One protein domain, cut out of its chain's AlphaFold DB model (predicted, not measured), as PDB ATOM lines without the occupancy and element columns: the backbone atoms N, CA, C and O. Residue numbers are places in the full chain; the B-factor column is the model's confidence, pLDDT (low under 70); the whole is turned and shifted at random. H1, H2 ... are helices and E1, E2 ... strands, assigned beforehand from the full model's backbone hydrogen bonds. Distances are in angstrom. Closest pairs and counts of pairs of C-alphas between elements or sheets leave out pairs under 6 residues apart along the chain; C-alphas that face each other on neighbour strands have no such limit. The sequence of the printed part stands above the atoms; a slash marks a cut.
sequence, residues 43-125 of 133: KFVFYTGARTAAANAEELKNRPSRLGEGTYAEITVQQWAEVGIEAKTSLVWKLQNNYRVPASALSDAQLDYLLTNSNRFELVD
ATOM      1  N   LYS A  43     150.744 190.985 212.117       81.56
ATOM      2  CA  LYS A  43     151.717 190.342 211.227       81.56
ATOM      3  C   LYS A  43     151.179 188.969 210.802       81.56
ATOM      4  O   LYS A  43     150.564 188.258 211.596       81.56
ATOM      5  N   PHE A  44     151.432 188.572 209.565       83.75
ATOM      6  CA  PHE A  44     151.021 187.299 208.980       83.75
ATOM      7  C   PHE A  44     152.228 186.605 208.362       83.75
ATOM      8  O   PHE A  44     153.069 187.248 207.747       83.75
ATOM      9  N   VAL A  45     152.292 185.285 208.466       86.06
ATOM     10  CA  VAL A  45     153.226 184.468 207.697       86.06
ATOM     11  C   VAL A  45     152.576 184.132 206.364       86.06
ATOM     12  O   VAL A  45     151.619 183.354 206.297       86.06
ATOM     13  N   PHE A  46     153.094 184.742 205.307       82.38
ATOM     14  CA  PHE A  46     152.686 184.524 203.932       82.38
ATOM     15  C   PHE A  46     153.533 183.437 203.278       82.38
ATOM     16  O   PHE A  46     154.762 183.468 203.347       82.38
ATOM     17  N   TYR A  47     152.877 182.496 202.604       81.44
ATOM     18  CA  TYR A  47     153.558 181.470 201.829       81.44
ATOM     19  C   TYR A  47     153.879 181.975 200.415       81.44
ATOM     20  O   TYR A  47     153.001 182.100 199.559       81.44
ATOM     21  N   THR A  48     155.157 182.244 200.150       71.75
ATOM     22  CA  THR A  48     155.637 182.794 198.874       71.75
ATOM     23  C   THR A  48     155.763 181.756 197.773       71.75
ATOM     24  O   THR A  48     155.846 182.132 196.605       71.75
ATOM     25  N   GLY A  49     155.718 180.460 198.099       62.72
ATOM     26  CA  GLY A  49     155.846 179.402 197.099       62.72
ATOM     27  C   GLY A  49     154.785 179.466 195.997       62.72
ATOM     28  O   GLY A  49     155.094 179.121 194.865       62.72
ATOM     29  N   ALA A  50     153.591 180.012 196.260       52.34
ATOM     30  CA  ALA A  50     152.591 180.277 195.218       52.34
ATOM     31  C   ALA A  50     153.023 181.389 194.234       52.34
ATOM     32  O   ALA A  50     152.763 181.299 193.033       52.34
ATOM     33  N   ARG A  51     153.738 182.413 194.718       50.69
ATOM     34  CA  ARG A  51     154.277 183.527 193.916       50.69
ATOM     35  C   ARG A  51     155.451 183.063 193.048       50.69
ATOM     36  O   ARG A  51     155.551 183.444 191.886       50.69
ATOM     37  N   THR A  52     156.293 182.186 193.591       49.12
ATOM     38  CA  THR A  52     157.444 181.601 192.889       49.12
ATOM     39  C   THR A  52     157.023 180.498 191.914       49.12
ATOM     40  O   THR A  52     157.577 180.424 190.822       49.12
ATOM     41  N   ALA A  53     156.015 179.684 192.252       43.44
ATOM     42  CA  ALA A  53     155.464 178.646 191.374       43.44
ATOM     43  C   ALA A  53     154.733 179.231 190.156       43.44
ATOM     44  O   ALA A  53     154.867 178.694 189.061       43.44
ATOM     45  N   ALA A  54     154.017 180.352 190.313       47.22
ATOM     46  CA  ALA A  54     153.417 181.061 189.181       47.22
ATOM     47  C   ALA A  54     154.480 181.658 188.236       47.22
ATOM     48  O   ALA A  54     154.297 181.645 187.023       47.22
ATOM     49  N   ALA A  55     155.604 182.138 188.780       49.56
ATOM     50  CA  ALA A  55     156.716 182.672 187.992       49.56
ATOM     51  C   ALA A  55     157.599 181.583 187.343       49.56
ATOM     52  O   ALA A  55     158.228 181.846 186.325       49.56
ATOM     53  N   ASN A  56     157.639 180.369 187.906       43.22
ATOM     54  CA  ASN A  56     158.532 179.275 187.491       43.22
ATOM     55  C   ASN A  56     157.760 177.989 187.140       43.22
ATOM     56  O   ASN A  56     158.220 176.878 187.409       43.22
ATOM     57  N   ALA A  57     156.573 178.125 186.543       49.34
ATOM     58  CA  ALA A  57     155.669 177.009 186.255       49.34
ATOM     59  C   ALA A  57     156.290 175.908 185.364       49.34
ATOM     60  O   ALA A  57     155.891 174.747 185.446       49.34
ATOM     61  N   GLU A  58     157.277 176.245 184.525       46.28
ATOM     62  CA  GLU A  58     158.027 175.281 183.703       46.28
ATOM     63  C   GLU A  58     159.126 174.543 184.484       46.28
ATOM     64  O   GLU A  58     159.361 173.356 184.249       46.28
ATOM     65  N   GLU A  59     159.756 175.201 185.457       42.81
ATOM     66  CA  GLU A  59     160.779 174.602 186.322       42.81
ATOM     67  C   GLU A  59     160.147 173.645 187.349       42.81
ATOM     68  O   GLU A  59     160.708 172.596 187.673       42.81
ATOM     69  N   LEU A  60     158.917 173.954 187.779       42.81
ATOM     70  CA  LEU A  60     158.113 173.128 188.683       42.81
ATOM     71  C   LEU A  60     157.780 171.744 188.094       42.81
ATOM     72  O   LEU A  60     157.616 170.787 188.843       42.81
ATOM     73  N   LYS A  61     157.719 171.613 186.759       51.84
ATOM     74  CA  LYS A  61     157.469 170.328 186.076       51.84
ATOM     75  C   LYS A  61     158.644 169.354 186.173       51.84
ATOM     76  O   LYS A  61     158.437 168.153 186.039       51.84
ATOM     77  N   ASN A  62     159.858 169.867 186.365       47.72
ATOM     78  CA  ASN A  62     161.092 169.082 186.309       47.72
ATOM     79  C   ASN A  62     161.798 168.971 187.667       47.72
ATOM     80  O   ASN A  62     162.762 168.215 187.795       47.72
ATOM     81  N   ARG A  63     161.351 169.714 188.689       40.91
ATOM     82  CA  ARG A  63     161.950 169.671 190.025       40.91
ATOM     83  C   ARG A  63     161.317 168.579 190.893       40.91
ATOM     84  O   ARG A  63     160.096 168.444 190.908       40.91
ATOM     85  N   PRO A  64     162.124 167.821 191.660       42.78
ATOM     86  CA  PRO A  64     161.594 166.892 192.647       42.78
ATOM     87  C   PRO A  64     160.810 167.680 193.697       42.78
ATOM     88  O   PRO A  64     161.336 168.629 194.285       42.78
ATOM     89  N   SER A  65     159.552 167.292 193.903       40.84
ATOM     90  CA  SER A  65     158.603 167.928 194.812       40.84
ATOM     91  C   SER A  65     159.193 168.025 196.219       40.84
ATOM     92  O   SER A  65     159.215 167.046 196.965       40.84
ATOM     93  N   ARG A  66     159.699 169.200 196.600       45.44
ATOM     94  CA  ARG A  66     160.055 169.474 197.993       45.44
ATOM     95  C   ARG A  66     158.783 169.860 198.734       45.44
ATOM     96  O   ARG A  66     157.981 170.650 198.234       45.44
ATOM     97  N   LEU A  67     158.608 169.264 199.912       38.66
ATOM     98  CA  LEU A  67     157.458 169.402 200.808       38.66
ATOM     99  C   LEU A  67     156.817 170.796 200.719       38.66
ATOM    100  O   LEU A  67     157.454 171.781 201.072       38.66
ATOM    101  N   GLY A  68     155.592 170.905 200.199       42.25
ATOM    102  CA  GLY A  68     154.803 172.143 200.145       42.25
ATOM    103  C   GLY A  68     154.924 173.023 198.890       42.25
ATOM    104  O   GLY A  68     154.243 174.037 198.850       42.25
ATOM    105  N   GLU A  69     155.745 172.718 197.873       40.22
ATOM    106  CA  GLU A  69     155.763 173.499 196.611       40.22
ATOM    107  C   GLU A  69     154.469 173.248 195.802       40.22
ATOM    108  O   GLU A  69     154.343 172.247 195.105       40.22
ATOM    109  N   GLY A  70     153.487 174.151 195.919       49.62
ATOM    110  CA  GLY A  70     152.202 174.100 195.212       49.62
ATOM    111  C   GLY A  70     151.274 175.260 195.592       49.62
ATOM    112  O   GLY A  70     151.616 176.100 196.422       49.62
ATOM    113  N   THR A  71     150.059 175.297 195.034       55.81
ATOM    114  CA  THR A  71     148.954 176.211 195.422       55.81
ATOM    115  C   THR A  71     148.390 175.917 196.823       55.81
ATOM    116  O   THR A  71     147.272 176.328 197.148       55.81
ATOM    117  N   TYR A  72     149.165 175.204 197.639       67.62
ATOM    118  CA  TYR A  72     148.871 174.707 198.969       67.62
ATOM    119  C   TYR A  72     150.196 174.404 199.684       67.62
ATOM    120  O   TYR A  72     151.067 173.758 199.101       67.62
ATOM    121  N   ALA A  73     150.334 174.814 200.940       77.19
ATOM    122  CA  ALA A  73     151.386 174.336 201.829       77.19
ATOM    123  C   ALA A  73     150.773 173.960 203.175       77.19
ATOM    124  O   ALA A  73     149.932 174.682 203.698       77.19
ATOM    125  N   GLU A  74     151.202 172.843 203.749       83.56
ATOM    126  CA  GLU A  74     150.784 172.408 205.077       83.56
ATOM    127  C   GLU A  74     151.997 171.926 205.860       83.56
ATOM    128  O   GLU A  74     152.834 171.197 205.328       83.56
ATOM    129  N   ILE A  75     152.065 172.320 207.128       83.69
ATOM    130  CA  ILE A  75     153.029 171.799 208.091       83.69
ATOM    131  C   ILE A  75     152.234 171.175 209.228       83.69
ATOM    132  O   ILE A  75     151.540 171.867 209.980       83.69
ATOM    133  N   THR A  76     152.307 169.853 209.323       82.94
ATOM    134  CA  THR A  76     151.595 169.085 210.342       82.94
ATOM    135  C   THR A  76     152.319 169.132 211.682       82.94
ATOM    136  O   THR A  76     153.512 169.422 211.762       82.94
ATOM    137  N   VAL A  77     151.609 168.790 212.760       86.56
ATOM    138  CA  VAL A  77     152.206 168.669 214.103       86.56
ATOM    139  C   VAL A  77     153.377 167.678 214.128       86.56
ATOM    140  O   VAL A  77     154.372 167.922 214.803       86.56
ATOM    141  N   GLN A  78     153.294 166.587 213.360       81.06
ATOM    142  CA  GLN A  78     154.388 165.619 213.241       81.06
ATOM    143  C   GLN A  78     155.646 166.255 212.638       81.06
ATOM    144  O   GLN A  78     156.717 166.094 213.207       81.06
ATOM    145  N   GLN A  79     155.510 167.044 211.567       81.62
ATOM    146  CA  GLN A  79     156.646 167.740 210.952       81.62
ATOM    147  C   GLN A  79     157.288 168.757 211.903       81.62
ATOM    148  O   GLN A  79     158.503 168.933 211.903       81.62
ATOM    149  N   TRP A  80     156.482 169.411 212.743       84.81
ATOM    150  CA  TRP A  80     156.998 170.276 213.798       84.81
ATOM    151  C   TRP A  80     157.787 169.497 214.856       84.81
ATOM    152  O   TRP A  80     158.885 169.906 215.234       84.81
ATOM    153  N   ALA A  81     157.279 168.336 215.272       84.00
ATOM    154  CA  ALA A  81     157.976 167.463 216.209       84.00
ATOM    155  C   ALA A  81     159.302 166.923 215.640       84.00
ATOM    156  O   ALA A  81     160.278 166.823 216.382       84.00
ATOM    157  N   GLU A  82     159.377 166.640 214.334       83.31
ATOM    158  CA  GLU A  82     160.618 166.211 213.661       83.31
ATOM    159  C   GLU A  82     161.738 167.258 213.752       83.31
ATOM    160  O   GLU A  82     162.915 166.902 213.790       83.31
ATOM    161  N   VAL A  83     161.383 168.543 213.833       81.38
ATOM    162  CA  VAL A  83     162.336 169.657 213.966       81.38
ATOM    163  C   VAL A  83     162.490 170.134 215.417       81.38
ATOM    164  O   VAL A  83     163.146 171.142 215.671       81.38
ATOM    165  N   GLY A  84     161.904 169.411 216.377       83.25
ATOM    166  CA  GLY A  84     162.005 169.703 217.809       83.25
ATOM    167  C   GLY A  84     161.140 170.872 218.288       83.25
ATOM    168  O   GLY A  84     161.418 171.434 219.345       83.25
ATOM    169  N   ILE A  85     160.110 171.257 217.531       85.44
ATOM    170  CA  ILE A  85     159.200 172.349 217.885       85.44
ATOM    171  C   ILE A  85     157.836 171.763 218.247       85.44
ATOM    172  O   ILE A  85     157.225 171.034 217.471       85.44
ATOM    173  N   GLU A  86     157.322 172.099 219.427       83.12
ATOM    174  CA  GLU A  86     155.984 171.673 219.827       83.12
ATOM    175  C   GLU A  86     154.912 172.487 219.093       83.12
ATOM    176  O   GLU A  86     154.895 173.721 219.133       83.12
ATOM    177  N   ALA A  87     153.979 171.788 218.448       82.19
ATOM    178  CA  ALA A  87     152.830 172.382 217.783       82.19
ATOM    179  C   ALA A  87     151.540 171.729 218.280       82.19
ATOM    180  O   ALA A  87     151.454 170.512 218.409       82.19
ATOM    181  N   LYS A  88     150.515 172.542 218.543       81.00
ATOM    182  CA  LYS A  88     149.187 172.046 218.945       81.00
ATOM    183  C   LYS A  88     148.279 171.781 217.749       81.00
ATOM    184  O   LYS A  88     147.357 170.979 217.841       81.00
ATOM    185  N   THR A  89     148.533 172.465 216.640       80.06
ATOM    186  CA  THR A  89     147.713 172.433 215.431       80.06
ATOM    187  C   THR A  89     148.598 172.412 214.193       80.06
ATOM    188  O   THR A  89     149.718 172.930 214.192       80.06
ATOM    189  N   SER A  90     148.088 171.793 213.130       83.31
ATOM    190  CA  SER A  90     148.696 171.878 211.805       83.31
ATOM    191  C   SER A  90     148.466 173.267 211.219       83.31
ATOM    192  O   SER A  90     147.415 173.877 211.417       83.31
ATOM    193  N   LEU A  91     149.446 173.756 210.470       85.50
ATOM    194  CA  LEU A  91     149.386 175.043 209.791       85.50
ATOM    195  C   LEU A  91     149.135 174.808 208.318       85.50
ATOM    196  O   LEU A  91     149.828 174.003 207.701       85.50
ATOM    197  N   VAL A  92     148.177 175.532 207.757       84.56
ATOM    198  CA  VAL A  92     147.759 175.355 206.370       84.56
ATOM    199  C   VAL A  92     147.739 176.707 205.671       84.56
ATOM    200  O   VAL A  92     147.055 177.630 206.104       84.56
ATOM    201  N   TRP A  93     148.446 176.811 204.555       82.81
ATOM    202  CA  TRP A  93     148.437 177.931 203.623       82.81
ATOM    203  C   TRP A  93     147.730 177.493 202.342       82.81
ATOM    204  O   TRP A  93     148.198 176.606 201.629       82.81
ATOM    205  N   LYS A  94     146.595 178.115 202.035       75.75
ATOM    206  CA  LYS A  94     145.716 177.757 200.917       75.75
ATOM    207  C   LYS A  94     145.089 179.002 200.295       75.75
ATOM    208  O   LYS A  94     145.096 180.078 200.883       75.75
ATOM    209  N   LEU A  95     144.468 178.865 199.126       67.00
ATOM    210  CA  LEU A  95     143.797 179.995 198.476       67.00
ATOM    211  C   LEU A  95     142.717 180.635 199.373       67.00
ATOM    212  O   LEU A  95     142.607 181.854 199.422       67.00
ATOM    213  N   GLN A  96     141.978 179.824 200.142       70.12
ATOM    214  CA  GLN A  96     140.910 180.302 201.032       70.12
ATOM    215  C   GLN A  96     141.401 181.263 202.126       70.12
ATOM    216  O   GLN A  96     140.659 182.158 202.506       70.12
ATOM    217  N   ASN A  97     142.639 181.115 202.617       71.12
ATOM    218  CA  ASN A  97     143.231 182.051 203.580       71.12
ATOM    219  C   ASN A  97     144.230 183.010 202.925       71.12
ATOM    220  O   ASN A  97     145.087 183.570 203.602       71.12
ATOM    221  N   ASN A  98     144.139 183.196 201.603       71.00
ATOM    222  CA  ASN A  98     145.052 184.028 200.820       71.00
ATOM    223  C   ASN A  98     146.531 183.665 201.027       71.00
ATOM    224  O   ASN A  98     147.397 184.536 200.935       71.00
ATOM    225  N   TYR A  99     146.826 182.397 201.328       78.62
ATOM    226  CA  TYR A  99     148.167 181.940 201.688       78.62
ATOM    227  C   TYR A  99     148.752 182.681 202.893       78.62
ATOM    228  O   TYR A  99     149.962 182.897 202.950       78.62
ATOM    229  N   ARG A 100     147.916 183.082 203.855       80.25
ATOM    230  CA  ARG A 100     148.317 183.798 205.068       80.25
ATOM    231  C   ARG A 100     147.881 183.031 206.304       80.25
ATOM    232  O   ARG A 100     146.728 182.626 206.433       80.25
ATOM    233  N   VAL A 101     148.808 182.899 207.240       84.00
ATOM    234  CA  VAL A 101     148.540 182.426 208.598       84.00
ATOM    235  C   VAL A 101     148.903 183.560 209.555       84.00
ATOM    236  O   VAL A 101     149.976 184.139 209.402       84.00
ATOM    237  N   PRO A 102     148.043 183.932 210.515       83.19
ATOM    238  CA  PRO A 102     148.377 184.976 211.478       83.19
ATOM    239  C   PRO A 102     149.611 184.585 212.293       83.19
ATOM    240  O   PRO A 102     149.673 183.487 212.844       83.19
ATOM    241  N   ALA A 103     150.581 185.498 212.399       84.81
ATOM    242  CA  ALA A 103     151.789 185.295 213.198       84.81
ATOM    243  C   ALA A 103     151.438 185.025 214.667       84.81
ATOM    244  O   ALA A 103     152.067 184.199 215.308       84.81
ATOM    245  N   SER A 104     150.362 185.634 215.171       82.12
ATOM    246  CA  SER A 104     149.867 185.416 216.534       82.12
ATOM    247  C   SER A 104     149.361 183.994 216.811       82.12
ATOM    248  O   SER A 104     149.206 183.631 217.971       82.12
ATOM    249  N   ALA A 105     149.069 183.192 215.778       81.88
ATOM    250  CA  ALA A 105     148.704 181.780 215.939       81.88
ATOM    251  C   ALA A 105     149.928 180.850 215.996       81.88
ATOM    252  O   ALA A 105     149.776 179.645 216.192       81.88
ATOM    253  N   LEU A 106     151.124 181.405 215.802       84.19
ATOM    254  CA  LEU A 106     152.394 180.701 215.782       84.19
ATOM    255  C   LEU A 106     153.190 181.075 217.027       84.19
ATOM    256  O   LEU A 106     153.231 182.234 217.432       84.19
ATOM    257  N   SER A 107     153.873 180.098 217.610       85.50
ATOM    258  CA  SER A 107     154.895 180.371 218.617       85.50
ATOM    259  C   SER A 107     156.099 181.064 217.970       85.50
ATOM    260  O   SER A 107     156.415 180.791 216.809       85.50
ATOM    261  N   ASP A 108     156.850 181.867 218.729       86.19
ATOM    262  CA  ASP A 108     158.092 182.494 218.244       86.19
ATOM    263  C   ASP A 108     159.070 181.478 217.635       86.19
ATOM    264  O   ASP A 108     159.680 181.755 216.607       86.19
ATOM    265  N   ALA A 109     159.167 180.272 218.207       86.62
ATOM    266  CA  ALA A 109     160.000 179.192 217.673       86.62
ATOM    267  C   ALA A 109     159.535 178.704 216.289       86.62
ATOM    268  O   ALA A 109     160.361 178.431 215.421       86.62
ATOM    269  N   GLN A 110     158.219 178.619 216.059       87.06
ATOM    270  CA  GLN A 110     157.662 178.241 214.758       87.06
ATOM    271  C   GLN A 110     157.912 179.346 213.730       87.06
ATOM    272  O   GLN A 110     158.344 179.066 212.616       87.06
ATOM    273  N   LEU A 111     157.675 180.602 214.113       87.06
ATOM    274  CA  LEU A 111     157.951 181.775 213.284       87.06
ATOM    275  C   LEU A 111     159.422 181.855 212.878       87.06
ATOM    276  O   LEU A 111     159.719 181.983 211.693       87.06
ATOM    277  N   ASP A 112     160.331 181.740 213.845       86.25
ATOM    278  CA  ASP A 112     161.769 181.766 213.594       86.25
ATOM    279  C   ASP A 112     162.175 180.618 212.671       86.25
ATOM    280  O   ASP A 112     162.843 180.842 211.667       86.25
ATOM    281  N   TYR A 113     161.672 179.405 212.913       85.56
ATOM    282  CA  TYR A 113     161.975 178.274 212.047       85.56
ATOM    283  C   TYR A 113     161.528 178.510 210.598       85.56
ATOM    284  O   TYR A 113     162.304 178.251 209.677       85.56
ATOM    285  N   LEU A 114     160.320 179.041 210.381       84.62
ATOM    286  CA  LEU A 114     159.804 179.325 209.037       84.62
ATOM    287  C   LEU A 114     160.609 180.411 208.331       84.62
ATOM    288  O   LEU A 114     160.905 180.257 207.151       84.62
ATOM    289  N   LEU A 115     160.962 181.488 209.032       84.44
ATOM    290  CA  LEU A 115     161.653 182.632 208.434       84.44
ATOM    291  C   LEU A 115     163.161 182.385 208.260       84.44
ATOM    292  O   LEU A 115     163.749 182.880 207.302       84.44
ATOM    293  N   THR A 116     163.781 181.605 209.149       82.50
ATOM    294  CA  THR A 116     165.222 181.304 209.137       82.50
ATOM    295  C   THR A 116     165.552 180.100 208.253       82.50
ATOM    296  O   THR A 116     166.528 180.135 207.503       82.50
ATOM    297  N   ASN A 117     164.756 179.025 208.306       76.81
ATOM    298  CA  ASN A 117     165.070 177.765 207.614       76.81
ATOM    299  C   ASN A 117     164.346 177.607 206.272       76.81
ATOM    300  O   ASN A 117     164.621 176.667 205.527       76.81
ATOM    301  N   SER A 118     163.400 178.490 205.945       70.44
ATOM    302  CA  SER A 118     162.607 178.379 204.723       70.44
ATOM    303  C   SER A 118     162.463 179.714 203.996       70.44
ATOM    304  O   SER A 118     161.640 180.551 204.335       70.44
ATOM    305  N   ASN A 119     163.128 179.838 202.845       71.69
ATOM    306  CA  ASN A 119     162.979 180.979 201.922       71.69
ATOM    307  C   ASN A 119     161.591 181.075 201.245       71.69
ATOM    308  O   ASN A 119     161.403 181.838 200.298       71.69
ATOM    309  N   ARG A 120     160.629 180.249 201.668       74.44
ATOM    310  CA  ARG A 120     159.274 180.175 201.107       74.44
ATOM    311  C   ARG A 120     158.221 180.852 201.979       74.44
ATOM    312  O   ARG A 120     157.040 180.813 201.637       74.44
ATOM    313  N   PHE A 121     158.625 181.407 203.113       83.62
ATOM    314  CA  PHE A 121     157.738 182.117 204.015       83.62
ATOM    315  C   PHE A 121     158.265 183.526 204.226       83.62
ATOM    316  O   PHE A 121     159.463 183.737 204.394       83.62
ATOM    317  N   GLU A 122     157.359 184.492 204.213       84.31
ATOM    318  CA  GLU A 122     157.669 185.883 204.506       84.31
ATOM    319  C   GLU A 122     156.692 186.417 205.539       84.31
ATOM    320  O   GLU A 122     155.511 186.074 205.534       84.31
ATOM    321  N   LEU A 123     157.184 187.279 206.422       85.50
ATOM    322  CA  LEU A 123     156.331 188.012 207.338       85.50
ATOM    323  C   LEU A 123     155.763 189.226 206.597       85.50
ATOM    324  O   LEU A 123     156.514 190.016 206.023       85.50
ATOM    325  N   VAL A 124     154.442 189.361 206.579       80.44
ATOM    326  CA  VAL A 124     153.724 190.450 205.912       80.44
ATOM    327  C   VAL A 124     152.734 191.125 206.857       80.44
ATOM    328  O   VAL A 124     152.264 190.505 207.807       80.44
ATOM    329  N   ASP A 125     152.398 192.388 206.614       77.06
ATOM    330  CA  ASP A 125     151.317 193.076 207.325       77.06
ATOM    331  C   ASP A 125     149.931 192.728 206.743       77.06
ATOM    332  O   ASP A 125     149.816 191.996 205.754       77.06
TER     333      ASP A 125
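What this domain is: This is residues 43 to 125 of the 133 residues of an uncharacterized protein of Mycobacterium aquaticum (UniProt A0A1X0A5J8). A small sheet of three strands, E4, E1 and E5, has the helix H3 packed over the E5 side of one face, and a separate two-stranded ribbon of E2 and E3 lies close by its E4 edge. H2 sits at one end of that ribbon, while H1 and a long loop reach out at the other end of the longest axis, where residues 61 to 66 stick out. The printed part has 83 residues, with named elements in the order E1, H1, E2, H2, E3, E4, H3, E5; the class is mixed, helices and strands, and both sheets are antiparallel. The whole is compact, with a radius of gyration of the C-alphas of 12.7 A and spans of 36 by 29 by 22 A.

Where its parts are: E1 is residues 44 to 47, its first C-alpha at (151.021, 187.299, 208.980), and H1 is residues 49 to 55, 9.7 A long. E2, residues 72 to 75, measures 10.4 A, and H2 is residues 77 to 82. E3, residues 91 to 94, measures 10.0 A, and E4 is residues 100 to 102. H3, residues 108 to 117, is the longest helix at 13.6 A, with C-alpha 108 at (158.092, 182.494, 218.244). E5, residues 121 to 124, ends at C-alpha 124 at (153.724, 190.450, 205.912).

How they stand to each other: E1 is the inner strand between E4 and E5. E1 and E5 are antiparallel at 143 degrees, with N 44 and O 124 within hydrogen-bond range at 2.7 A. E4 and E1 are antiparallel at 152 degrees, with N 45 and O 101 at 2.7 A. E4, H3 and E5 form a split strand-helix-strand unit, two strands running the same way with E1 between them, and its crossover is right-handed. H3 is on this sheet over E5, at a height over the sheet of 9.4 A; at 28 degrees to E5 on the local plane, it only just runs along the strands. The closest C-alphas of H3 and E5 are those of Leu 115 and Phe 121, 5.9 A apart. E2 and E3 are antiparallel at 178 degrees, with N 93 and O 73 at 2.7 A. The closest C-alphas of E3 and E4 are those of Trp 93 and Arg 100, 6.0 A apart. H1 and H2 are not on the sheet of E4, E1 and E5. H2 and H3 are only just apart, at 8.1 A. In H1, H2 and H3 every O i to N i+4 pair is within hydrogen-bond range.

The domain as a whole: The two C-alphas farthest apart are those of Glu 58 and Lys 88, 36.5 A. The printed part has no cut, and the C-alphas of Lys 43 and Asp 125 are 4.8 A apart. The link from H1 to E2, 16 residues, is long. The mean pLDDT of the printed part is 71.6; residues 49 to 72 and residue 95 are under 70.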